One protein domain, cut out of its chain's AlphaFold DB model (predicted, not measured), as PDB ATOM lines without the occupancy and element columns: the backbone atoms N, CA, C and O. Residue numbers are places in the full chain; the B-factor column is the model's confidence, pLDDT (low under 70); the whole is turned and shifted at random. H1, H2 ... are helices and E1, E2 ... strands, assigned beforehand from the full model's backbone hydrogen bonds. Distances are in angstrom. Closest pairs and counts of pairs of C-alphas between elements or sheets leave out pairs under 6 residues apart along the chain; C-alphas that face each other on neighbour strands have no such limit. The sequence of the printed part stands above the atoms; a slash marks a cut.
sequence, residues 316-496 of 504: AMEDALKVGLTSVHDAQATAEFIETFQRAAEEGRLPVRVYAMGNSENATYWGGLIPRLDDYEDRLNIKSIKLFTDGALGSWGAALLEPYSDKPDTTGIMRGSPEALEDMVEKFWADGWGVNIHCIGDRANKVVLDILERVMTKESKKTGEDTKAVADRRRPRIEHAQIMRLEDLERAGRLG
ATOM      1  N   ALA A 316      10.446  21.018  31.051       97.62
ATOM      2  CA  ALA A 316       9.597  19.883  30.706       97.62
ATOM      3  C   ALA A 316       8.791  19.362  31.902       97.62
ATOM      4  O   ALA A 316       7.605  19.059  31.770       97.62
ATOM      5  N   MET A 317       9.413  19.271  33.077       95.94
ATOM      6  CA  MET A 317       8.756  18.779  34.288       95.94
ATOM      7  C   MET A 317       7.709  19.760  34.815       95.94
ATOM      8  O   MET A 317       6.636  19.331  35.243       95.94
ATOM      9  N   GLU A 318       7.982  21.065  34.763       96.19
ATOM     10  CA  GLU A 318       6.997  22.087  35.124       96.19
ATOM     11  C   GLU A 318       5.763  22.023  34.221       96.19
ATOM     12  O   GLU A 318       4.633  22.039  34.714       96.19
ATOM     13  N   ASP A 319       5.966  21.919  32.909       97.06
ATOM     14  CA  ASP A 319       4.867  21.862  31.947       97.06
ATOM     15  C   ASP A 319       4.084  20.547  32.041       97.06
ATOM     16  O   ASP A 319       2.850  20.571  32.008       97.06
ATOM     17  N   ALA A 320       4.761  19.419  32.279       96.62
ATOM     18  CA  ALA A 320       4.120  18.132  32.540       96.62
ATOM     19  C   ALA A 320       3.168  18.205  33.751       96.62
ATOM     20  O   ALA A 320       2.004  17.798  33.670       96.62
ATOM     21  N   LEU A 321       3.614  18.794  34.865       95.69
ATOM     22  CA  LEU A 321       2.786  18.931  36.068       95.69
ATOM     23  C   LEU A 321       1.578  19.851  35.858       95.69
ATOM     24  O   LEU A 321       0.507  19.566  36.400       95.69
ATOM     25  N   LYS A 322       1.711  20.925  35.062       96.25
ATOM     26  CA  LYS A 322       0.599  21.849  34.754       96.25
ATOM     27  C   LYS A 322      -0.584  21.142  34.091       96.25
ATOM     28  O   LYS A 322      -1.717  21.586  34.257       96.25
ATOM     29  N   VAL A 323      -0.332  20.047  33.374       95.31
ATOM     30  CA  VAL A 323      -1.364  19.236  32.707       95.31
ATOM     31  C   VAL A 323      -1.693  17.935  33.452       95.31
ATOM     32  O   VAL A 323      -2.463  17.117  32.958       95.31
ATOM     33  N   GLY A 324      -1.158  17.747  34.664       95.12
ATOM     34  CA  GLY A 324      -1.463  16.601  35.527       95.12
ATOM     35  C   GLY A 324      -0.646  15.336  35.249       95.12
ATOM     36  O   GLY A 324      -0.975  14.280  35.802       95.12
ATOM     37  N   LEU A 325       0.415  15.417  34.436       97.12
ATOM     38  CA  LEU A 325       1.360  14.315  34.255       97.12
ATOM     39  C   LEU A 325       2.241  14.182  35.501       97.12
ATOM     40  O   LEU A 325       2.889  15.127  35.942       97.12
ATOM     41  N   THR A 326       2.269  12.978  36.063       95.81
ATOM     42  CA  THR A 326       3.073  12.628  37.250       95.81
ATOM     43  C   THR A 326       4.099  11.533  36.965       95.81
ATOM     44  O   THR A 326       4.939  11.224  37.814       95.81
ATOM     45  N   SER A 327       4.034  10.951  35.769       96.50
ATOM     46  CA  SER A 327       4.954   9.953  35.245       96.50
ATOM     47  C   SER A 327       5.126  10.175  33.746       96.50
ATOM     48  O   SER A 327       4.159  10.492  33.053       96.50
ATOM     49  N   VAL A 328       6.349  10.035  33.251       97.31
ATOM     50  CA  VAL A 328       6.675  10.186  31.832       97.31
ATOM     51  C   VAL A 328       7.667   9.106  31.435       97.31
ATOM     52  O   VAL A 328       8.650   8.854  32.134       97.31
ATOM     53  N   HIS A 329       7.413   8.459  30.307       97.00
ATOM     54  CA  HIS A 329       8.374   7.558  29.697       97.00
ATOM     55  C   HIS A 329       9.200   8.321  28.659       97.00
ATOM     56  O   HIS A 329       8.675   8.691  27.610       97.00
ATOM     57  N   ASP A 330      10.479   8.559  28.944       97.44
ATOM     58  CA  ASP A 330      11.375   9.214  27.990       97.44
ATOM     59  C   ASP A 330      11.851   8.201  26.944       97.44
ATOM     60  O   ASP A 330      12.492   7.205  27.275       97.44
ATOM     61  N   ALA A 331      11.501   8.433  25.687       95.31
ATOM     62  CA  ALA A 331      11.641   7.484  24.597       95.31
ATOM     63  C   ALA A 331      12.877   7.739  23.723       95.31
ATOM     64  O   ALA A 331      12.819   7.421  22.532       95.31
ATOM     65  N   GLN A 332      13.956   8.318  24.272       92.12
ATOM     66  CA  GLN A 332      15.287   8.382  23.649       92.12
ATOM     67  C   GLN A 332      16.350   8.907  24.637       92.12
ATOM     68  O   GLN A 332      16.928   9.976  24.445       92.12
ATOM     69  N   ALA A 333      16.634   8.158  25.699       96.38
ATOM     70  CA  ALA A 333      17.572   8.604  26.723       96.38
ATOM     71  C   ALA A 333      19.019   8.224  26.371       96.38
ATOM     72  O   ALA A 333      19.422   7.067  26.528       96.38
ATOM     73  N   THR A 334      19.801   9.195  25.893       96.00
ATOM     74  CA  THR A 334      21.253   9.040  25.698       96.00
ATOM     75  C   THR A 334      21.990   8.975  27.038       96.00
ATOM     76  O   THR A 334      21.403   9.232  28.091       96.00
ATOM     77  N   ALA A 335      23.286   8.654  27.023       95.75
ATOM     78  CA  ALA A 335      24.098   8.628  28.240       95.75
ATOM     79  C   ALA A 335      24.063   9.980  28.982       95.75
ATOM     80  O   ALA A 335      23.851  10.021  30.190       95.75
ATOM     81  N   GLU A 336      24.158  11.089  28.253       95.94
ATOM     82  CA  GLU A 336      24.129  12.452  28.792       95.94
ATOM     83  C   GLU A 336      22.755  12.826  29.374       95.94
ATOM     84  O   GLU A 336      22.655  13.510  30.400       95.94
ATOM     85  N   PHE A 337      21.672  12.355  28.744       97.56
ATOM     86  CA  PHE A 337      20.315  12.549  29.261       97.56
ATOM     87  C   PHE A 337      20.112  11.750  30.545       97.56
ATOM     88  O   PHE A 337      19.540  12.257  31.508       97.56
ATOM     89  N   ILE A 338      20.640  10.527  30.591       97.81
ATOM     90  CA  ILE A 338      20.609   9.678  31.781       97.81
ATOM     91  C   ILE A 338      21.393  10.311  32.927       97.81
ATOM     92  O   ILE A 338      20.859  10.390  34.030       97.81
ATOM     93  N   GLU A 339      22.596  10.826  32.677       97.69
ATOM     94  CA  GLU A 339      23.372  11.561  33.683       97.69
ATOM     95  C   GLU A 339      22.600  12.776  34.218       97.69
ATOM     96  O   GLU A 339      22.610  13.049  35.420       97.69
ATOM     97  N   THR A 340      21.879  13.480  33.343       98.31
ATOM     98  CA  THR A 340      21.011  14.604  33.726       98.31
ATOM     99  C   THR A 340      19.844  14.139  34.604       98.31
ATOM    100  O   THR A 340      19.589  14.736  35.652       98.31
ATOM    101  N   PHE A 341      19.172  13.038  34.249       98.44
ATOM    102  CA  PHE A 341      18.115  12.459  35.084       98.44
ATOM    103  C   PHE A 341      18.643  11.975  36.440       98.44
ATOM    104  O   PHE A 341      17.990  12.213  37.453       98.44
ATOM    105  N   GLN A 342      19.810  11.326  36.486       98.12
ATOM    106  CA  GLN A 342      20.428  10.864  37.733       98.12
ATOM    107  C   GLN A 342      20.761  12.038  38.654       98.12
ATOM    108  O   GLN A 342      20.343  12.026  39.810       98.12
ATOM    109  N   ARG A 343      21.412  13.087  38.125       97.44
ATOM    110  CA  ARG A 343      21.711  14.316  38.879       97.44
ATOM    111  C   ARG A 343      20.436  14.936  39.454       97.44
ATOM    112  O   ARG A 343      20.373  15.229  40.644       97.44
ATOM    113  N   ALA A 344      19.393  15.084  38.637       97.38
ATOM    114  CA  ALA A 344      18.117  15.623  39.103       97.38
ATOM    115  C   ALA A 344      17.435  14.717  40.150       97.38
ATOM    116  O   ALA A 344      16.792  15.229  41.065       97.38
ATOM    117  N   ALA A 345      17.565  13.391  40.040       96.69
ATOM    118  CA  ALA A 345      17.004  12.440  41.000       96.69
ATOM    119  C   ALA A 345      17.704  12.537  42.366       96.69
ATOM    120  O   ALA A 345      17.034  12.706  43.383       96.69
ATOM    121  N   GLU A 346      19.041  12.512  42.373       97.06
ATOM    122  CA  GLU A 346      19.894  12.607  43.569       97.06
ATOM    123  C   GLU A 346      19.698  13.927  44.323       97.06
ATOM    124  O   GLU A 346      19.710  13.972  45.554       97.06
ATOM    125  N   GLU A 347      19.470  15.013  43.586       95.69
ATOM    126  CA  GLU A 347      19.196  16.338  44.142       95.69
ATOM    127  C   GLU A 347      17.724  16.526  44.557       95.69
ATOM    128  O   GLU A 347      17.347  17.594  45.045       95.69
ATOM    129  N   GLY A 348      16.869  15.512  44.371       93.62
ATOM    130  CA  GLY A 348      15.440  15.579  44.689       93.62
ATOM    131  C   GLY A 348      14.648  16.542  43.794       93.62
ATOM    132  O   GLY A 348      13.559  16.978  44.174       93.62
ATOM    133  N   ARG A 349      15.181  16.879  42.614       94.56
ATOM    134  CA  ARG A 349      14.609  17.815  41.631       94.56
ATOM    135  C   ARG A 349      13.724  17.151  40.570       94.56
ATOM    136  O   ARG A 349      13.227  17.856  39.702       94.56
ATOM    137  N   LEU A 350      13.479  15.837  40.634       94.38
ATOM    138  CA  LEU A 350      12.498  15.140  39.781       94.38
ATOM    139  C   LEU A 350      11.105  15.076  40.448       94.38
ATOM    140  O   LEU A 350      10.834  14.155  41.230       94.38
ATOM    141  N   PRO A 351      10.171  16.008  40.163       92.31
ATOM    142  CA  PRO A 351       8.826  15.957  40.730       92.31
ATOM    143  C   PRO A 351       7.939  14.881  40.082       92.31
ATOM    144  O   PRO A 351       7.001  14.399  40.726       92.31
ATOM    145  N   VAL A 352       8.251  14.470  38.849       94.88
ATOM    146  CA  VAL A 352       7.600  13.373  38.115       94.88
ATOM    147  C   VAL A 352       8.445  12.098  38.184       94.88
ATOM    148  O   VAL A 352       9.646  12.157  38.438       94.88
ATOM    149  N   ARG A 353       7.828  10.931  37.978       97.38
ATOM    150  CA  ARG A 353       8.569   9.677  37.764       97.38
ATOM    151  C   ARG A 353       9.004   9.575  36.309       97.38
ATOM    152  O   ARG A 353       8.208   9.851  35.418       97.38
ATOM    153  N   VAL A 354      10.238   9.150  36.073       98.25
ATOM    154  CA  VAL A 354      10.798   8.991  34.731       98.25
ATOM    155  C   VAL A 354      11.087   7.516  34.476       98.25
ATOM    156  O   VAL A 354      11.839   6.881  35.214       98.25
ATOM    157  N   TYR A 355      10.495   6.968  33.417       97.56
ATOM    158  CA  TYR A 355      10.881   5.676  32.854       97.56
ATOM    159  C   TYR A 355      11.648   5.932  31.557       97.56
ATOM    160  O   TYR A 355      11.053   6.146  30.506       97.56
ATOM    161  N   ALA A 356      12.972   5.959  31.624       97.69
ATOM    162  CA  ALA A 356      13.801   6.259  30.470       97.69
ATOM    163  C   ALA A 356      14.087   4.987  29.653       97.69
ATOM    164  O   ALA A 356      14.478   3.942  30.188       97.69
ATOM    165  N   MET A 357      13.890   5.083  28.342       97.50
ATOM    166  CA  MET A 357      14.262   4.077  27.356       97.50
ATOM    167  C   MET A 357      15.642   4.452  26.818       97.50
ATOM    168  O   MET A 357      15.785   5.426  26.079       97.50
ATOM    169  N   GLY A 358      16.665   3.694  27.209       97.50
ATOM    170  CA  GLY A 358      18.049   3.965  26.826       97.50
ATOM    171  C   GLY A 358      18.244   3.954  25.312       97.50
ATOM    172  O   GLY A 358      17.648   3.130  24.621       97.50
ATOM    173  N   ASN A 359      19.086   4.833  24.781       96.38
ATOM    174  CA  ASN A 359      19.408   4.870  23.358       96.38
ATOM    175  C   ASN A 359      20.866   5.280  23.120       96.38
ATOM    176  O   ASN A 359      21.441   6.072  23.862       96.38
ATOM    177  N   SER A 360      21.452   4.751  22.050       92.62
ATOM    178  CA  SER A 360      22.719   5.213  21.496       92.62
ATOM    179  C   SER A 360      22.651   5.111  19.976       92.62
ATOM    180  O   SER A 360      22.146   4.120  19.449       92.62
ATOM    181  N   GLU A 361      23.192   6.099  19.265       81.94
ATOM    182  CA  GLU A 361      23.213   6.131  17.792       81.94
ATOM    183  C   GLU A 361      24.256   5.181  17.167       81.94
ATOM    184  O   GLU A 361      24.603   5.283  15.992       81.94
ATOM    185  N   ASN A 362      24.767   4.223  17.941       84.75
ATOM    186  CA  ASN A 362      25.703   3.226  17.452       84.75
ATOM    187  C   ASN A 362      25.004   2.191  16.561       84.75
ATOM    188  O   ASN A 362      24.052   1.529  16.974       84.75
ATOM    189  N   ALA A 363      25.553   1.981  15.362       79.69
ATOM    190  CA  ALA A 363      25.093   0.947  14.431       79.69
ATOM    191  C   ALA A 363      25.366  -0.487  14.932       79.69
ATOM    192  O   ALA A 363      24.783  -1.449  14.436       79.69
ATOM    193  N   THR A 364      26.264  -0.648  15.906       88.31
ATOM    194  CA  THR A 364      26.613  -1.932  16.526       88.31
ATOM    195  C   THR A 364      26.113  -2.006  17.963       88.31
ATOM    196  O   THR A 364      25.743  -0.999  18.559       88.31
ATOM    197  N   TYR A 365      26.083  -3.217  18.526       93.62
ATOM    198  CA  TYR A 365      25.560  -3.450  19.871       93.62
ATOM    199  C   TYR A 365      26.210  -2.558  20.936       93.62
ATOM    200  O   TYR A 365      27.427  -2.581  21.116       93.62
ATOM    201  N   TRP A 366      25.374  -1.827  21.675       94.69
ATOM    202  CA  TRP A 366      25.793  -0.778  22.605       94.69
ATOM    203  C   TRP A 366      25.290  -0.972  24.041       94.69
ATOM    204  O   TRP A 366      25.386  -0.056  24.851       94.69
ATOM    205  N   GLY A 367      24.799  -2.158  24.412       90.62
ATOM    206  CA  GLY A 367      24.187  -2.370  25.734       90.62
ATOM    207  C   GLY A 367      25.098  -2.167  26.951       90.62
ATOM    208  O   GLY A 367      24.594  -2.070  28.063       90.62
ATOM    209  N   GLY A 368      26.415  -2.045  26.755       90.94
ATOM    210  CA  GLY A 368      27.364  -1.658  27.805       90.94
ATOM    211  C   GLY A 368      27.538  -0.145  28.002       90.94
ATOM    212  O   GLY A 368      28.248   0.250  28.920       90.94
ATOM    213  N   LEU A 369      26.937   0.695  27.151       93.50
ATOM    214  CA  LEU A 369      27.078   2.158  27.208       93.50
ATOM    215  C   LEU A 369      26.012   2.842  28.071       93.50
ATOM    216  O   LEU A 369      26.152   4.018  28.386       93.50
ATOM    217  N   ILE A 370      24.948   2.123  28.436       94.88
ATOM    218  CA  ILE A 370      23.791   2.666  29.146       94.88
ATOM    219  C   ILE A 370      23.578   1.886  30.452       94.88
ATOM    220  O   ILE A 370      23.514   0.652  30.414       94.88
ATOM    221  N   PRO A 371      23.457   2.556  31.615       95.12
ATOM    222  CA  PRO A 371      23.227   1.870  32.880       95.12
ATOM    223  C   PRO A 371      21.790   1.350  32.987       95.12
ATOM    224  O   PRO A 371      20.846   1.959  32.487       95.12
ATOM    225  N   ARG A 372      21.609   0.238  33.710       95.44
ATOM    226  CA  ARG A 372      20.288  -0.227  34.148       95.44
ATOM    227  C   ARG A 372      20.009   0.313  35.542       95.44
ATOM    228  O   ARG A 372      20.761   0.015  36.467       95.44
ATOM    229  N   LEU A 373      18.917   1.050  35.686       96.50
ATOM    230  CA  LEU A 373      18.480   1.620  36.957       96.50
ATOM    231  C   LEU A 373      17.078   1.103  37.288       96.50
ATOM    232  O   LEU A 373      16.186   1.104  36.437       96.50
ATOM    233  N   ASP A 374      16.892   0.640  38.518       94.81
ATOM    234  CA  ASP A 374      15.615   0.154  39.034       94.81
ATOM    235  C   ASP A 374      15.270   0.951  40.287       94.81
ATOM    236  O   ASP A 374      16.056   0.946  41.232       94.81
ATOM    237  N   ASP A 375      14.135   1.651  40.249       93.88
ATOM    238  CA  ASP A 375      13.623   2.463  41.358       93.88
ATOM    239  C   ASP A 375      14.676   3.429  41.942       93.88
ATOM    240  O   ASP A 375      14.778   3.629  43.152       93.88
ATOM    241  N   TYR A 376      15.501   4.016  41.065       97.25
ATOM    242  CA  TYR A 376      16.593   4.902  41.455       97.25
ATOM    243  C   TYR A 376      16.024   6.176  42.072       97.25
ATOM    244  O   TYR A 376      15.266   6.905  41.422       97.25
ATOM    245  N   GLU A 377      16.359   6.396  43.344       95.44
ATOM    246  CA  GLU A 377      15.820   7.474  44.178       95.44
ATOM    247  C   GLU A 377      14.277   7.546  44.163       95.44
ATOM    248  O   GLU A 377      13.706   8.633  44.179       95.44
ATOM    249  N   ASP A 378      13.577   6.402  44.068       93.00
ATOM    250  CA  ASP A 378      12.105   6.288  43.952       93.00
ATOM    251  C   ASP A 378      11.488   7.056  42.747       93.00
ATOM    252  O   ASP A 378      10.267   7.280  42.674       93.00
ATOM    253  N   ARG A 379      12.321   7.523  41.802       95.75
ATOM    254  CA  ARG A 379      11.928   8.480  40.750       95.75
ATOM    255  C   ARG A 379      12.368   8.102  39.345       95.75
ATOM    256  O   ARG A 379      11.672   8.488  38.408       95.75
ATOM    257  N   LEU A 380      13.458   7.357  39.175       98.12
ATOM    258  CA  LEU A 380      14.039   7.060  37.865       98.12
ATOM    259  C   LEU A 380      14.159   5.550  37.620       98.12
ATOM    260  O   LEU A 380      14.703   4.801  38.428       98.12
ATOM    261  N   ASN A 381      13.678   5.100  36.464       97.81
ATOM    262  CA  ASN A 381      13.825   3.731  35.983       97.81
ATOM    263  C   ASN A 381      14.447   3.725  34.589       97.81
ATOM    264  O   ASN A 381      14.024   4.481  33.723       97.81
ATOM    265  N   ILE A 382      15.394   2.817  34.360       97.12
ATOM    266  CA  ILE A 382      16.007   2.547  33.057       97.12
ATOM    267  C   ILE A 382      16.067   1.034  32.899       97.12
ATOM    268  O   ILE A 382      17.029   0.385  33.306       97.12
ATOM    269  N   LYS A 383      14.988   0.454  32.368       95.25
ATOM    270  CA  LYS A 383      14.815  -1.008  32.221       95.25
ATOM    271  C   LYS A 383      14.612  -1.451  30.779       95.25
ATOM    272  O   LYS A 383      14.432  -2.639  30.510       95.25
ATOM    273  N   SER A 384      14.643  -0.503  29.854       96.00
ATOM    274  CA  SER A 384      14.377  -0.748  28.448       96.00
ATOM    275  C   SER A 384      15.270   0.091  27.555       96.00
ATOM    276  O   SER A 384      15.898   1.047  28.015       96.00
ATOM    277  N   ILE A 385      15.306  -0.285  26.285       97.19
ATOM    278  CA  ILE A 385      16.026   0.416  25.232       97.19
ATOM    279  C   ILE A 385      15.072   0.857  24.130       97.19
ATOM    280  O   ILE A 385      14.115   0.147  23.820       97.19
ATOM    281  N   LYS A 386      15.351   2.014  23.530       96.75
ATOM    282  CA  LYS A 386      14.677   2.523  22.338       96.75
ATOM    283  C   LYS A 386      15.493   2.188  21.093       96.75
ATOM    284  O   LYS A 386      16.670   2.543  21.006       96.75
ATOM    285  N   LEU A 387      14.844   1.581  20.103       96.00
ATOM    286  CA  LEU A 387      15.355   1.373  18.745       96.00
ATOM    287  C   LEU A 387      14.426   2.024  17.715       96.00
ATOM    288  O   LEU A 387      13.292   2.398  18.027       96.00
ATOM    289  N   PHE A 388      14.908   2.124  16.478       93.69
ATOM    290  CA  PHE A 388      14.180   2.714  15.361       93.69
ATOM    291  C   PHE A 388      14.209   1.798  14.144       93.69
ATOM    292  O   PHE A 388      15.239   1.190  13.859       93.69
ATOM    293  N   THR A 389      13.086   1.710  13.429       94.88
ATOM    294  CA  THR A 389      12.985   0.908  12.199       94.88
ATOM    295  C   THR A 389      12.793   1.741  10.945       94.88
ATOM    296  O   THR A 389      13.398   1.429   9.921       94.88
ATOM    297  N   ASP A 390      11.997   2.801  11.021       95.44
ATOM    298  CA  ASP A 390      11.668   3.680   9.906       95.44
ATOM    299  C   ASP A 390      11.623   5.156  10.325       95.44
ATOM    300  O   ASP A 390      11.970   5.505  11.458       95.44
ATOM    301  N   GLY A 391      11.281   6.023   9.368       91.19
ATOM    302  CA  GLY A 391      11.074   7.452   9.589       91.19
ATOM    303  C   GLY A 391       9.634   7.795   9.992       91.19
ATOM    304  O   GLY A 391       8.930   6.984  10.593       91.19
ATOM    305  N   ALA A 392       9.167   8.986   9.605       90.88
ATOM    306  CA  ALA A 392       7.793   9.449   9.819       90.88
ATOM    307  C   ALA A 392       7.017   9.662   8.512       90.88
ATOM    308  O   ALA A 392       7.592   9.810   7.435       90.88
ATOM    309  N   LEU A 393       5.683   9.696   8.601       90.19
ATOM    310  CA  LEU A 393       4.814   9.911   7.437       90.19
ATOM    311  C   LEU A 393       4.990  11.303   6.824       90.19
ATOM    312  O   LEU A 393       5.046  11.429   5.606       90.19
ATOM    313  N   GLY A 394       5.103  12.346   7.655       85.06
ATOM    314  CA  GLY A 394       5.188  13.736   7.187       85.06
ATOM    315  C   GLY A 394       6.482  14.077   6.439       85.06
ATOM    316  O   GLY A 394       6.525  15.075   5.724       85.06
ATOM    317  N   SER A 395       7.522  13.257   6.594       82.81
ATOM    318  CA  SER A 395       8.784  13.341   5.854       82.81
ATOM    319  C   SER A 395       8.912  12.277   4.757       82.81
ATOM    320  O   SER A 395       9.960  12.192   4.116       82.81
ATOM    321  N   TRP A 396       7.863  11.474   4.524       90.25
ATOM    322  CA  TRP A 396       7.872  10.278   3.669       90.25
ATOM    323  C   TRP A 396       8.923   9.224   4.068       90.25
ATOM    324  O   TRP A 396       9.323   8.404   3.242       90.25
ATOM    325  N   GLY A 397       9.384   9.239   5.321       90.75
ATOM    326  CA  GLY A 397      10.375   8.302   5.852       90.75
ATOM    327  C   GLY A 397       9.769   7.000   6.385       90.75
ATOM    328  O   GLY A 397      10.454   5.980   6.404       90.75
ATOM    329  N   ALA A 398       8.489   6.986   6.776       95.44
ATOM    330  CA  ALA A 398       7.841   5.771   7.282       95.44
ATOM    331  C   ALA A 398       7.787   4.676   6.202       95.44
ATOM    332  O   ALA A 398       7.461   4.941   5.044       95.44
ATOM    333  N   ALA A 399       8.120   3.445   6.572       97.38
ATOM    334  CA  ALA A 399       8.325   2.352   5.635       97.38
ATOM    335  C   ALA A 399       7.002   1.646   5.323       97.38
ATOM    336  O   ALA A 399       6.463   0.916   6.158       97.38
ATOM    337  N   LEU A 400       6.505   1.830   4.102       98.06
ATOM    338  CA  LEU A 400       5.237   1.283   3.636       98.06
ATOM    339  C   LEU A 400       5.425   0.041   2.752       98.06
ATOM    340  O   LEU A 400       6.475  -0.154   2.125       98.06
ATOM    341  N   LEU A 401       4.410  -0.823   2.712       97.00
ATOM    342  CA  LEU A 401       4.348  -1.942   1.765       97.00
ATOM    343  C   LEU A 401       4.000  -1.474   0.347       97.00
ATOM    344  O   LEU A 401       4.540  -2.011  -0.616       97.00
ATOM    345  N   GLU A 402       3.141  -0.463   0.238       97.00
ATOM    346  CA  GLU A 402       2.727   0.163  -1.019       97.00
ATOM    347  C   GLU A 402       3.244   1.610  -1.100       97.00
ATOM    348  O   GLU A 402       3.529   2.212  -0.060       97.00
ATOM    349  N   PRO A 403       3.390   2.199  -2.303       97.31
ATOM    350  CA  PRO A 403       3.848   3.577  -2.436       97.31
ATOM    351  C   PRO A 403       2.946   4.593  -1.730       97.31
ATOM    352  O   PRO A 403       1.735   4.395  -1.601       97.31
ATOM    353  N   TYR A 404       3.534   5.721  -1.331       95.75
ATOM    354  CA  TYR A 404       2.779   6.843  -0.781       95.75
ATOM    355  C   TYR A 404       1.772   7.378  -1.808       95.75
ATOM    356  O   TYR A 404       2.078   7.527  -2.992       95.75
ATOM    357  N   SER A 405       0.562   7.705  -1.354       93.69
ATOM    358  CA  SER A 405      -0.518   8.178  -2.229       93.69
ATOM    359  C   SER A 405      -0.260   9.573  -2.807       93.69
ATOM    360  O   SER A 405      -0.716   9.874  -3.909       93.69
ATOM    361  N   ASP A 406       0.476  10.409  -2.077       89.88
ATOM    362  CA  ASP A 406       0.904  11.754  -2.462       89.88
ATOM    363  C   ASP A 406       2.336  11.796  -3.018       89.88
ATOM    364  O   ASP A 406       2.749  12.815  -3.573       89.88
ATOM    365  N   LYS A 407       3.072  10.682  -2.927       88.44
ATOM    366  CA  LYS A 407       4.430  10.530  -3.450       88.44
ATOM    367  C   LYS A 407       4.666   9.117  -4.023       88.44
ATOM    368  O   LYS A 407       5.338   8.289  -3.407       88.44
ATOM    369  N   PRO A 408       4.105   8.812  -5.212       93.81
ATOM    370  CA  PRO A 408       4.039   7.441  -5.739       93.81
ATOM    371  C   PRO A 408       5.385   6.809  -6.125       93.81
ATOM    372  O   PRO A 408       5.428   5.629  -6.466       93.81
ATOM    373  N   ASP A 409       6.470   7.580  -6.129       93.81
ATOM    374  CA  ASP A 409       7.827   7.126  -6.438       93.81
ATOM    375  C   ASP A 409       8.584   6.586  -5.211       93.81
ATOM    376  O   ASP A 409       9.686   6.061  -5.365       93.81
ATOM    377  N   THR A 410       8.004   6.660  -4.005       93.50
ATOM    378  CA  THR A 410       8.619   6.138  -2.776       93.50
ATOM    379  C   THR A 410       7.678   5.264  -1.950       93.50
ATOM    380  O   THR A 410       6.463   5.447  -1.932       93.50
ATOM    381  N   THR A 411       8.272   4.324  -1.213       95.94
ATOM    382  CA  THR A 411       7.632   3.515  -0.154       95.94
ATOM    383  C   THR A 411       8.242   3.823   1.221       95.94
ATOM    384  O   THR A 411       8.118   3.038   2.158       95.94
ATOM    385  N   GLY A 412       8.963   4.941   1.334       94.12
ATOM    386  CA  GLY A 412       9.720   5.324   2.522       94.12
ATOM    387  C   GLY A 412      10.914   4.421   2.822       94.12
ATOM    388  O   GLY A 412      11.338   3.609   1.991       94.12
ATOM    389  N   ILE A 413      11.490   4.583   4.013       91.12
ATOM    390  CA  ILE A 413      12.875   4.197   4.296       91.12
ATOM    391  C   ILE A 413      12.927   3.274   5.517       91.12
ATOM    392  O   ILE A 413      12.427   3.601   6.586       91.12
ATOM    393  N   MET A 414      13.562   2.106   5.364       94.12
ATOM    394  CA  MET A 414      14.035   1.342   6.525       94.12
ATOM    395  C   MET A 414      15.366   1.952   6.978       94.12
ATOM    396  O   MET A 414      16.269   2.111   6.158       94.12
ATOM    397  N   ARG A 415      15.507   2.281   8.265       90.62
ATOM    398  CA  ARG A 415      16.726   2.899   8.824       90.62
ATOM    399  C   ARG A 415      17.917   1.939   8.941       90.62
ATOM    400  O   ARG A 415      19.035   2.395   9.157       90.62
ATOM    401  N   GLY A 416      17.668   0.641   8.797       88.44
ATOM    402  CA  GLY A 416      18.661  -0.427   8.727       88.44
ATOM    403  C   GLY A 416      18.009  -1.730   8.264       88.44
ATOM    404  O   GLY A 416      16.781  -1.808   8.122       88.44
ATOM    405  N   SER A 417      18.813  -2.763   8.017       92.56
ATOM    406  CA  SER A 417      18.279  -4.057   7.586       92.56
ATOM    407  C   SER A 417      17.489  -4.767   8.703       92.56
ATOM    408  O   SER A 417      17.836  -4.647   9.885       92.56
ATOM    409  N   PRO A 418      16.447  -5.554   8.360       94.69
ATOM    410  CA  PRO A 418      15.743  -6.404   9.321       94.69
ATOM    411  C   PRO A 418      16.674  -7.321  10.124       94.69
ATOM    412  O   PRO A 418      16.447  -7.541  11.310       94.69
ATOM    413  N   GLU A 419      17.738  -7.828   9.500       95.38
ATOM    414  CA  GLU A 419      18.714  -8.715  10.135       95.38
ATOM    415  C   GLU A 419      19.565  -7.981  11.176       95.38
ATOM    416  O   GLU A 419      19.817  -8.524  12.249       95.38
ATOM    417  N   ALA A 420      19.987  -6.744  10.886       93.69
ATOM    418  CA  ALA A 420      20.738  -5.927  11.837       93.69
ATOM    419  C   ALA A 420      19.871  -5.550  13.046       93.69
ATOM    420  O   ALA A 420      20.334  -5.603  14.188       93.69
ATOM    421  N   LEU A 421      18.598  -5.226  12.807       95.38
ATOM    422  CA  LEU A 421      17.639  -4.976  13.878       95.38
ATOM    423  C   LEU A 421      17.390  -6.234  14.722       95.38
ATOM    424  O   LEU A 421      17.382  -6.143  15.947       95.38
ATOM    425  N   GLU A 422      17.203  -7.398  14.096       96.62
ATOM    426  CA  GLU A 422      17.008  -8.666  14.807       96.62
ATOM    427  C   GLU A 422      18.213  -9.005  15.689       96.62
ATOM    428  O   GLU A 422      18.030  -9.304  16.868       96.62
ATOM    429  N   ASP A 423      19.433  -8.893  15.161       96.38
ATOM    430  CA  ASP A 423      20.670  -9.117  15.920       96.38
ATOM    431  C   ASP A 423      20.788  -8.161  17.121       96.38
ATOM    432  O   ASP A 423      21.131  -8.582  18.230       96.38
ATOM    433  N   MET A 424      20.436  -6.884  16.938       96.12
ATOM    434  CA  MET A 424      20.402  -5.899  18.022       96.12
ATOM    435  C   MET A 424      19.378  -6.279  19.102       96.12
ATOM    436  O   MET A 424      19.705  -6.294  20.293       96.12
ATOM    437  N   VAL A 425      18.149  -6.620  18.694       96.94
ATOM    438  CA  VAL A 425      17.070  -7.032  19.603       96.94
ATOM    439  C   VAL A 425      17.462  -8.292  20.366       96.94
ATOM    440  O   VAL A 425      17.307  -8.323  21.584       96.94
ATOM    441  N   GLU A 426      18.017  -9.305  19.701       97.12
ATOM    442  CA  GLU A 426      18.450 -10.550  20.344       97.12
ATOM    443  C   GLU A 426      19.506 -10.314  21.425       97.12
ATOM    444  O   GLU A 426      19.421 -10.916  22.499       97.12
ATOM    445  N   LYS A 427      20.467  -9.416  21.185       97.50
ATOM    446  CA  LYS A 427      21.515  -9.082  22.161       97.50
ATOM    447  C   LYS A 427      20.955  -8.350  23.377       97.50
ATOM    448  O   LYS A 427      21.201  -8.773  24.505       97.50
ATOM    449  N   PHE A 428      20.130  -7.321  23.174       97.38
ATOM    450  CA  PHE A 428      19.468  -6.630  24.288       97.38
ATOM    451  C   PHE A 428      18.555  -7.557  25.087       97.38
ATOM    452  O   PHE A 428      18.538  -7.533  26.323       97.38
ATOM    453  N   TRP A 429      17.828  -8.417  24.385       95.94
ATOM    454  CA  TRP A 429      16.960  -9.406  24.993       95.94
ATOM    455  C   TRP A 429      17.753 -10.438  25.803       95.94
ATOM    456  O   TRP A 429      17.363 -10.787  26.920       95.94
ATOM    457  N   ALA A 430      18.897 -10.907  25.302       95.44
ATOM    458  CA  ALA A 430      19.786 -11.795  26.051       95.44
ATOM    459  C   ALA A 430      20.289 -11.143  27.351       95.44
ATOM    460  O   ALA A 430      20.314 -11.809  28.387       95.44
ATOM    461  N   ASP A 431      20.560  -9.837  27.319       95.56
ATOM    462  CA  ASP A 431      21.051  -9.062  28.464       95.56
ATOM    463  C   ASP A 431      19.946  -8.652  29.457       95.56
ATOM    464  O   ASP A 431      20.204  -8.003  30.474       95.56
ATOM    465  N   GLY A 432      18.695  -9.052  29.219       93.69
ATOM    466  CA  GLY A 432      17.597  -8.826  30.163       93.69
ATOM    467  C   GLY A 432      16.826  -7.520  29.956       93.69
ATOM    468  O   GLY A 432      16.024  -7.171  30.816       93.69
ATOM    469  N   TRP A 433      17.075  -6.784  28.870       95.69
ATOM    470  CA  TRP A 433      16.397  -5.514  28.598       95.69
ATOM    471  C   TRP A 433      14.983  -5.723  28.052       95.69
ATOM    472  O   TRP A 433      14.723  -6.703  27.346       95.69
ATOM    473  N   GLY A 434      14.085  -4.779  28.350       94.06
ATOM    474  CA  GLY A 434      12.900  -4.548  27.525       94.06
ATOM    475  C   GLY A 434      13.283  -3.816  26.241       94.06
ATOM    476  O   GLY A 434      14.184  -2.979  26.255       94.06
ATOM    477  N   VAL A 435      12.626  -4.134  25.128       95.38
ATOM    478  CA  VAL A 435      12.923  -3.538  23.816       95.38
ATOM    479  C   VAL A 435      11.720  -2.747  23.318       95.38
ATOM    480  O   VAL A 435      10.614  -3.276  23.212       95.38
ATOM    481  N   ASN A 436      11.928  -1.466  23.039       95.88
ATOM    482  CA  ASN A 436      10.897  -0.540  22.595       95.88
ATOM    483  C   ASN A 436      11.297   0.030  21.242       95.88
ATOM    484  O   ASN A 436      12.394   0.563  21.096       95.88
ATOM    485  N   ILE A 437      10.457  -0.138  20.228       95.62
ATOM    486  CA  ILE A 437      10.894   0.034  18.844       95.62
ATOM    487  C   ILE A 437       9.933   0.963  18.109       95.62
ATOM    488  O   ILE A 437       8.758   0.643  17.955       95.62
ATOM    489  N   HIS A 438      10.444   2.100  17.634       95.25
ATOM    490  CA  HIS A 438       9.715   3.015  16.748       95.25
ATOM    491  C   HIS A 438       9.339   2.320  15.444       95.25
ATOM    492  O   HIS A 438      10.241   1.850  14.739       95.25
ATOM    493  N   CYS A 439       8.035   2.276  15.145       93.56
ATOM    494  CA  CYS A 439       7.476   1.741  13.901       93.56
ATOM    495  C   CYS A 439       6.232   2.532  13.476       93.56
ATOM    496  O   CYS A 439       5.174   2.420  14.105       93.56
ATOM    497  N   ILE A 440       6.308   3.271  12.371       94.81
ATOM    498  CA  ILE A 440       5.147   4.016  11.856       94.81
ATOM    499  C   ILE A 440       4.475   3.271  10.701       94.81
ATOM    500  O   ILE A 440       3.263   3.045  10.743       94.81
ATOM    501  N   GLY A 441       5.238   2.876   9.685       96.69
ATOM    502  CA  GLY A 441       4.715   2.248   8.477       96.69
ATOM    503  C   GLY A 441       4.377   0.764   8.642       96.69
ATOM    504  O   GLY A 441       4.891   0.070   9.524       96.69
ATOM    505  N   ASP A 442       3.508   0.238   7.781       96.94
ATOM    506  CA  ASP A 442       3.053  -1.157   7.851       96.94
ATOM    507  C   ASP A 442       4.159  -2.170   7.521       96.94
ATOM    508  O   ASP A 442       4.209  -3.246   8.127       96.94
ATOM    509  N   ARG A 443       5.102  -1.822   6.636       97.81
ATOM    510  CA  ARG A 443       6.296  -2.643   6.374       97.81
ATOM    511  C   ARG A 443       7.182  -2.734   7.616       97.81
ATOM    512  O   ARG A 443       7.631  -3.830   7.950       97.81
ATOM    513  N   ALA A 444       7.400  -1.617   8.311       97.12
ATOM    514  CA  ALA A 444       8.170  -1.578   9.555       97.12
ATOM    515  C   ALA A 444       7.505  -2.398  10.671       97.12
ATOM    516  O   ALA A 444       8.137  -3.283  11.253       97.12
ATOM    517  N   ASN A 445       6.206  -2.178  10.904       95.69
ATOM    518  CA  ASN A 445       5.424  -2.918  11.898       95.69
ATOM    519  C   ASN A 445       5.467  -4.433  11.656       95.69
ATOM    520  O   ASN A 445       5.695  -5.206  12.591       95.69
ATOM    521  N   LYS A 446       5.321  -4.867  10.398       96.44
ATOM    522  CA  LYS A 446       5.447  -6.281  10.036       96.44
ATOM    523  C   LYS A 446       6.810  -6.851  10.444       96.44
ATOM    524  O   LYS A 446       6.859  -7.920  11.054       96.44
ATOM    525  N   VAL A 447       7.903  -6.170  10.087       97.44
ATOM    526  CA  VAL A 447       9.275  -6.622  10.384       97.44
ATOM    527  C   VAL A 447       9.488  -6.757  11.889       97.44
ATOM    528  O   VAL A 447      10.002  -7.777  12.347       97.44
ATOM    529  N   VAL A 448       9.054  -5.771  12.674       96.44
ATOM    530  CA  VAL A 448       9.224  -5.815  14.131       96.44
ATOM    531  C   VAL A 448       8.406  -6.921  14.775       96.44
ATOM    532  O   VAL A 448       8.931  -7.629  15.633       96.44
ATOM    533  N   LEU A 449       7.166  -7.140  14.336       95.69
ATOM    534  CA  LEU A 449       6.368  -8.263  14.826       95.69
ATOM    535  C   LEU A 449       7.012  -9.614  14.499       95.69
ATOM    536  O   LEU A 449       7.040 -10.485  15.366       95.69
ATOM    537  N   ASP A 450       7.573  -9.780  13.295       96.50
ATOM    538  CA  ASP A 450       8.309 -10.995  12.925       96.50
ATOM    539  C   ASP A 450       9.507 -11.228  13.872       96.50
ATOM    540  O   ASP A 450       9.737 -12.353  14.322       96.50
ATOM    541  N   ILE A 451      10.256 -10.173  14.213       96.88
ATOM    542  CA  ILE A 451      11.406 -10.240  15.129       96.88
ATOM    543  C   ILE A 451      10.961 -10.585  16.555       96.88
ATOM    544  O   ILE A 451      11.467 -11.550  17.134       96.88
ATOM    545  N   LEU A 452      10.001  -9.845  17.117       94.88
ATOM    546  CA  LEU A 452       9.516 -10.068  18.483       94.88
ATOM    547  C   LEU A 452       8.934 -11.477  18.643       94.88
ATOM    548  O   LEU A 452       9.280 -12.178  19.593       94.88
ATOM    549  N   GLU A 453       8.133 -11.942  17.680       94.06
ATOM    550  CA  GLU A 453       7.574 -13.296  17.677       94.06
ATOM    551  C   GLU A 453       8.672 -14.367  17.709       94.06
ATOM    552  O   GLU A 453       8.593 -15.319  18.498       94.06
ATOM    553  N   ARG A 454       9.734 -14.209  16.906       95.81
ATOM    554  CA  ARG A 454      10.872 -15.142  16.897       95.81
ATOM    555  C   ARG A 454      11.610 -15.153  18.231       95.81
ATOM    556  O   ARG A 454      11.851 -16.236  18.771       95.81
ATOM    557  N   VAL A 455      11.953 -13.986  18.771       95.50
ATOM    558  CA  VAL A 455      12.722 -13.866  20.019       95.50
ATOM    559  C   VAL A 455      11.925 -14.393  21.215       95.50
ATOM    560  O   VAL A 455      12.433 -15.214  21.986       95.50
ATOM    561  N   MET A 456      10.646 -14.034  21.318       93.19
ATOM    562  CA  MET A 456       9.761 -14.511  22.383       93.19
ATOM    563  C   MET A 456       9.510 -16.016  22.288       93.19
ATOM    564  O   MET A 456       9.552 -16.711  23.301       93.19
ATOM    565  N   THR A 457       9.323 -16.558  21.080       94.19
ATOM    566  CA  THR A 457       9.175 -18.009  20.882       94.19
ATOM    567  C   THR A 457      10.447 -18.763  21.277       94.19
ATOM    568  O   THR A 457      10.369 -19.846  21.867       94.19
ATOM    569  N   LYS A 458      11.630 -18.215  20.967       95.56
ATOM    570  CA  LYS A 458      12.916 -18.790  21.396       95.56
ATOM    571  C   LYS A 458      13.025 -18.815  22.926       95.56
ATOM    572  O   LYS A 458      13.400 -19.850  23.477       95.56
ATOM    573  N   GLU A 459      12.669 -17.729  23.617       94.69
ATOM    574  CA  GLU A 459      12.700 -17.684  25.088       94.69
ATOM    575  C   GLU A 459      11.642 -18.591  25.725       94.69
ATOM    576  O   GLU A 459      11.967 -19.329  26.655       94.69
ATOM    577  N   SER A 460      10.419 -18.611  25.192       94.31
ATOM    578  CA  SER A 460       9.339 -19.500  25.640       94.31
ATOM    579  C   SER A 460       9.774 -20.969  25.597       94.31
ATOM    580  O   SER A 460       9.699 -21.679  26.597       94.31
ATOM    581  N   LYS A 461      10.376 -21.419  24.485       96.06
ATOM    582  CA  LYS A 461      10.926 -22.784  24.371       96.06
ATOM    583  C   LYS A 461      12.056 -23.071  25.362       96.06
ATOM    584  O   LYS A 461      12.204 -24.209  25.794       96.06
ATOM    585  N   LYS A 462      12.875 -22.067  25.687       95.94
ATOM    586  CA  LYS A 462      14.012 -22.200  26.610       95.94
ATOM    587  C   LYS A 462      13.569 -22.263  28.075       95.94
ATOM    588  O   LYS A 462      14.188 -22.975  28.857       95.94
ATOM    589  N   THR A 463      12.549 -21.495  28.443       95.00
ATOM    590  CA  THR A 463      12.094 -21.312  29.834       95.00
ATOM    591  C   THR A 463      10.920 -22.215  30.207       95.00
ATOM    592  O   THR A 463      10.745 -22.528  31.380       95.00
ATOM    593  N   GLY A 464      10.135 -22.660  29.222       94.94
ATOM    594  CA  GLY A 464       8.860 -23.342  29.438       94.94
ATOM    595  C   GLY A 464       7.695 -22.393  29.745       94.94
ATOM    596  O   GLY A 464       6.575 -22.868  29.918       94.94
ATOM    597  N   GLU A 465       7.938 -21.081  29.802       92.44
ATOM    598  CA  GLU A 465       6.903 -20.050  29.924       92.44
ATOM    599  C   GLU A 465       6.144 -19.916  28.599       92.44
ATOM    600  O   GLU A 465       6.726 -20.084  27.524       92.44
ATOM    601  N   ASP A 466       4.852 -19.589  28.643       90.31
ATOM    602  CA  ASP A 466       4.156 -19.168  27.428       90.31
ATOM    603  C   ASP A 466       4.630 -17.772  26.978       90.31
ATOM    604  O   ASP A 466       5.281 -17.028  27.717       90.31
ATOM    605  N   THR A 467       4.328 -17.407  25.734       87.31
ATOM    606  CA  THR A 467       4.771 -16.128  25.161       87.31
ATOM    607  C   THR A 467       4.185 -14.912  25.871       87.31
ATOM    608  O   THR A 467       4.813 -13.858  25.838       87.31
ATOM    609  N   LYS A 468       3.031 -15.040  26.539       87.31
ATOM    610  CA  LYS A 468       2.412 -13.940  27.282       87.31
ATOM    611  C   LYS A 468       3.154 -13.684  28.591       87.31
ATOM    612  O   LYS A 468       3.481 -12.542  28.875       87.31
ATOM    613  N   ALA A 469       3.514 -14.729  29.332       89.75
ATOM    614  CA  ALA A 469       4.360 -14.605  30.517       89.75
ATOM    615  C   ALA A 469       5.744 -14.023  30.169       89.75
ATOM    616  O   ALA A 469       6.275 -13.186  30.903       89.75
ATOM    617  N   VAL A 470       6.300 -14.407  29.013       91.00
ATOM    618  CA  VAL A 470       7.514 -13.779  28.471       91.00
ATOM    619  C   VAL A 470       7.276 -12.289  28.189       91.00
ATOM    620  O   VAL A 470       8.097 -11.471  28.604       91.00
ATOM    621  N   ALA A 471       6.169 -11.922  27.535       88.81
ATOM    622  CA  ALA A 471       5.812 -10.526  27.279       88.81
ATOM    623  C   ALA A 471       5.678  -9.721  28.577       88.81
ATOM    624  O   ALA A 471       6.364  -8.717  28.709       88.81
ATOM    625  N   ASP A 472       4.906 -10.193  29.557       87.19
ATOM    626  CA  ASP A 472       4.642  -9.484  30.821       87.19
ATOM    627  C   ASP A 472       5.935  -9.205  31.616       87.19
ATOM    628  O   ASP A 472       6.076  -8.190  32.309       87.19
ATOM    629  N   ARG A 473       6.919 -10.110  31.512       89.12
ATOM    630  CA  ARG A 473       8.235  -9.956  32.147       89.12
ATOM    631  C   ARG A 473       9.158  -9.017  31.374       89.12
ATOM    632  O   ARG A 473       9.951  -8.305  31.988       89.12
ATOM    633  N   ARG A 474       9.109  -9.054  30.042       89.50
ATOM    634  CA  ARG A 474      10.036  -8.334  29.152       89.50
ATOM    635  C   ARG A 474       9.530  -6.959  28.735       89.50
ATOM    636  O   ARG A 474      10.342  -6.101  28.407       89.50
ATOM    637  N   ARG A 475       8.215  -6.755  28.763       90.06
ATOM    638  CA  ARG A 475       7.490  -5.544  28.370       90.06
ATOM    639  C   ARG A 475       7.950  -4.969  27.017       90.06
ATOM    640  O   ARG A 475       8.272  -3.777  26.956       90.06
ATOM    641  N   PRO A 476       8.079  -5.783  25.943       91.75
ATOM    642  CA  PRO A 476       8.431  -5.239  24.637       91.75
ATOM    643  C   PRO A 476       7.341  -4.281  24.169       91.75
ATOM    644  O   PRO A 476       6.175  -4.529  24.448       91.75
ATOM    645  N   ARG A 477       7.698  -3.223  23.438       92.62
ATOM    646  CA  ARG A 477       6.715  -2.297  22.853       92.62
ATOM    647  C   ARG A 477       7.053  -1.960  21.412       92.62
ATOM    648  O   ARG A 477       8.217  -1.743  21.073       92.62
ATOM    649  N   ILE A 478       6.022  -1.855  20.595       93.88
ATOM    650  CA  ILE A 478       6.050  -1.140  19.330       93.88
ATOM    651  C   ILE A 478       5.544   0.264  19.615       93.88
ATOM    652  O   ILE A 478       4.407   0.423  20.045       93.88
ATOM    653  N   GLU A 479       6.394   1.255  19.382       93.31
ATOM    654  CA  GLU A 479       6.051   2.659  19.546       93.31
ATOM    655  C   GLU A 479       5.432   3.200  18.248       93.31
ATOM    656  O   GLU A 479       5.913   2.895  17.153       93.31
ATOM    657  N   HIS A 480       4.405   4.040  18.387       92.12
ATOM    658  CA  HIS A 480       3.549   4.600  17.329       92.12
ATOM    659  C   HIS A 480       2.537   3.611  16.758       92.12
ATOM    660  O   HIS A 480       1.343   3.857  16.900       92.12
ATOM    661  N   ALA A 481       2.989   2.536  16.100       91.62
ATOM    662  CA  ALA A 481       2.121   1.531  15.468       91.62
ATOM    663  C   ALA A 481       0.980   2.158  14.624       91.62
ATOM    664  O   ALA A 481      -0.162   1.697  14.613       91.62
ATOM    665  N   GLN A 482       1.297   3.250  13.919       92.00
ATOM    666  CA  GLN A 482       0.299   4.134  13.312       92.00
ATOM    667  C   GLN A 482      -0.389   3.510  12.091       92.00
ATOM    668  O   GLN A 482      -1.595   3.683  11.905       92.00
ATOM    669  N   ILE A 483       0.361   2.786  11.255       94.00
ATOM    670  CA  ILE A 483      -0.180   2.040  10.119       94.00
ATOM    671  C   ILE A 483       0.124   0.561  10.326       94.00
ATOM    672  O   ILE A 483       1.267   0.117  10.242       94.00
ATOM    673  N   MET A 484      -0.929  -0.216  10.569       92.69
ATOM    674  CA  MET A 484      -0.842  -1.662  10.730       92.69
ATOM    675  C   MET A 484      -1.854  -2.365   9.838       92.69
ATOM    676  O   MET A 484      -2.983  -1.907   9.645       92.69
ATOM    677  N   ARG A 485      -1.465  -3.536   9.334       94.62
ATOM    678  CA  ARG A 485      -2.398  -4.456   8.683       94.62
ATOM    679  C   ARG A 485      -3.277  -5.110   9.745       94.62
ATOM    680  O   ARG A 485      -2.823  -5.364  10.859       94.62
ATOM    681  N   LEU A 486      -4.514  -5.458   9.390       93.75
ATOM    682  CA  LEU A 486      -5.427  -6.146  10.316       93.75
ATOM    683  C   LEU A 486      -4.817  -7.438  10.883       93.75
ATOM    684  O   LEU A 486      -4.907  -7.688  12.081       93.75
ATOM    685  N   GLU A 487      -4.128  -8.216  10.047       94.12
ATOM    686  CA  GLU A 487      -3.428  -9.427  10.490       94.12
ATOM    687  C   GLU A 487      -2.308  -9.141  11.503       94.12
ATOM    688  O   GLU A 487      -2.078  -9.947  12.402       94.12
ATOM    689  N   ASP A 488      -1.635  -7.992  11.406       93.06
ATOM    690  CA  ASP A 488      -0.567  -7.599  12.326       93.06
ATOM    691  C   ASP A 488      -1.128  -7.143  13.682       93.06
ATOM    692  O   ASP A 488      -0.544  -7.457  14.719       93.06
ATOM    693  N   LEU A 489      -2.305  -6.503  13.700       90.38
ATOM    694  CA  LEU A 489      -3.031  -6.199  14.940       90.38
ATOM    695  C   LEU A 489      -3.433  -7.482  15.683       90.38
ATOM    696  O   LEU A 489      -3.224  -7.602  16.892       90.38
ATOM    697  N   GLU A 490      -3.957  -8.478  14.961       90.69
ATOM    698  CA  GLU A 490      -4.280  -9.783  15.547       90.69
ATOM    699  C   GLU A 490      -3.030 -10.506  16.065       90.69
ATOM    700  O   GLU A 490      -3.067 -11.130  17.130       90.69
ATOM    701  N   ARG A 491      -1.914 -10.434  15.326       90.00
ATOM    702  CA  ARG A 491      -0.624 -11.000  15.751       90.00
ATOM    703  C   ARG A 491      -0.134 -10.359  17.039       90.00
ATOM    704  O   ARG A 491       0.200 -11.087  17.970       90.00
ATOM    705  N   ALA A 492      -0.144  -9.033  17.122       87.88
ATOM    706  CA  ALA A 492       0.271  -8.322  18.323       87.88
ATOM    707  C   ALA A 492      -0.583  -8.707  19.541       87.88
ATOM    708  O   ALA A 492      -0.036  -9.036  20.591       87.88
ATOM    709  N   GLY A 493      -1.909  -8.795  19.377       87.06
ATOM    710  CA  GLY A 493      -2.811  -9.252  20.438       87.06
ATOM    711  C   GLY A 493      -2.502 -10.668  20.948       87.06
ATOM    712  O   GLY A 493      -2.641 -10.932  22.141       87.06
ATOM    713  N   ARG A 494      -2.037 -11.575  20.073       86.69
ATOM    714  CA  ARG A 494      -1.592 -12.929  20.466       86.69
ATOM    715  C   ARG A 494      -0.246 -12.939  21.190       86.69
ATOM    716  O   ARG A 494      -0.043 -13.797  22.045       86.69
ATOM    717  N   LEU A 495       0.665 -12.031  20.840       83.69
ATOM    718  CA  LEU A 495       1.979 -11.924  21.482       83.69
ATOM    719  C   LEU A 495       1.880 -11.296  22.880       83.69
ATOM    720  O   LEU A 495       2.620 -11.698  23.771       83.69
ATOM    721  N   GLY A 496       0.938 -10.375  23.086       76.44
ATOM    722  CA  GLY A 496       0.660  -9.738  24.373       76.44
ATOM    723  C   GLY A 496       0.248  -8.279  24.192       76.44
ATOM    724  O   GLY A 496       0.772  -7.586  23.326       76.44
TER     725      GLY A 496
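What this domain is: This is residues 316 to 496 of the 504 residues of the protein "Amidohydro_3 domain-containing protein" of Phlebia centrifuga (UniProt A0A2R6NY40). A strongly twisted sheet of six strands runs through the domain, and its strand E4 bends between two halves: one with E1, E2 and E3 and helix H2 over it, the other with E5 and E6 beside a cluster of H3, H5 and H6 round the long H4. Short H1 only grazes the sheet at E1, and residues 389 to 417 make a long loop with no named element. The printed part has 181 residues, with six named helices and six named strands in the order H1 E1 H2 E2 E3 E4 H3 E5 H4 H5 E6 H6; the class is mixed. The sheet is branched and mixed, with E3 and E4 antiparallel and its other neighbour pairs parallel. The whole is compact, with a radius of gyration of the C-alphas of 17.5 A and spans of 51 by 45 by 32 A.

How they stand to each other: H1, residues 316 to 322, comes closest to E1, residues 325 to 333, at the C-alphas of Ala 320 and Thr 326, 7.3 A apart. E1 is parallel to E2, residues 353 to 358, with N 330 and O 355 at 2.9 A. H2, residues 335 to 346, is over E2 and E4, residues 380 to 388, at a height over the sheet of 9.1 A. E1, H2, E2 form a strand-helix-strand unit, two parallel neighbour strands with a helix between, and its crossover is right-handed. E3, residues 373 to 376, forms a hairpin with E4, with N 376 and O 380 at 2.9 A. E4 bends by 66 degrees at residue 383; E2 lies on one side of it, with N 356 and O 381 at 2.8 A, and E3 and E5, residues 434 to 439, on the other side. N 387 and O 436 of E4 and E5 are 2.8 A apart. H3, residues 418 to 430, is over E4 and E5 and runs along the strands, at 1 degree to E5 on the local plane; E4, H3, E5 are a second right-handed unit. The hub H4, residues 442 to 463, touches H3 with residues 447 to 455 alone, at a steep tilt of 36 degrees, only just past shallow, the closest C-alphas being those of Glu 422 and Ile 451, 5.8 A apart. H4 touches H5, residues 467 to 474, with residues 456 to 460 alone, about perpendicular at 85 degrees, closest at the C-alphas of Ser 460 and Thr 467, 5.7 A. E6, residues 477 to 480, is parallel to E5, with N 479 and O 437 at 2.8 A; E5, H4, H5, E6 are the third right-handed unit. H6, residues 486 to 495, is not on the sheet and touches H4 at a shallow tilt of 23 degrees, the same way, closest at the C-alphas of Lys 446 and Asp 488, 6.6 A. In H1, H2, H3, H4, H5 and H6 every O i to N i+4 pair is within hydrogen-bond range.

Where its parts are: H1 begins at C-alpha 316, (9.597, 19.883, 30.706). From first to last C-alpha, E1 is 18.8 A long, H2 16.4 A, E4 22.9 A, H3 18.0 A and H4 31.2 A. H4 begins at C-alpha 442, (3.053, -1.157, 7.851), and H6 ends at C-alpha 495, (1.979, -11.924, 21.482).

The domain as a whole: The C-alphas of Glu 347 and Pro 408, the two farthest apart, are 52.9 A from each other. The printed part has no cut. The links E2 to E3 and E4 to H3 are long. The mean pLDDT of the printed part is 94.1, and no printed residue is under 70.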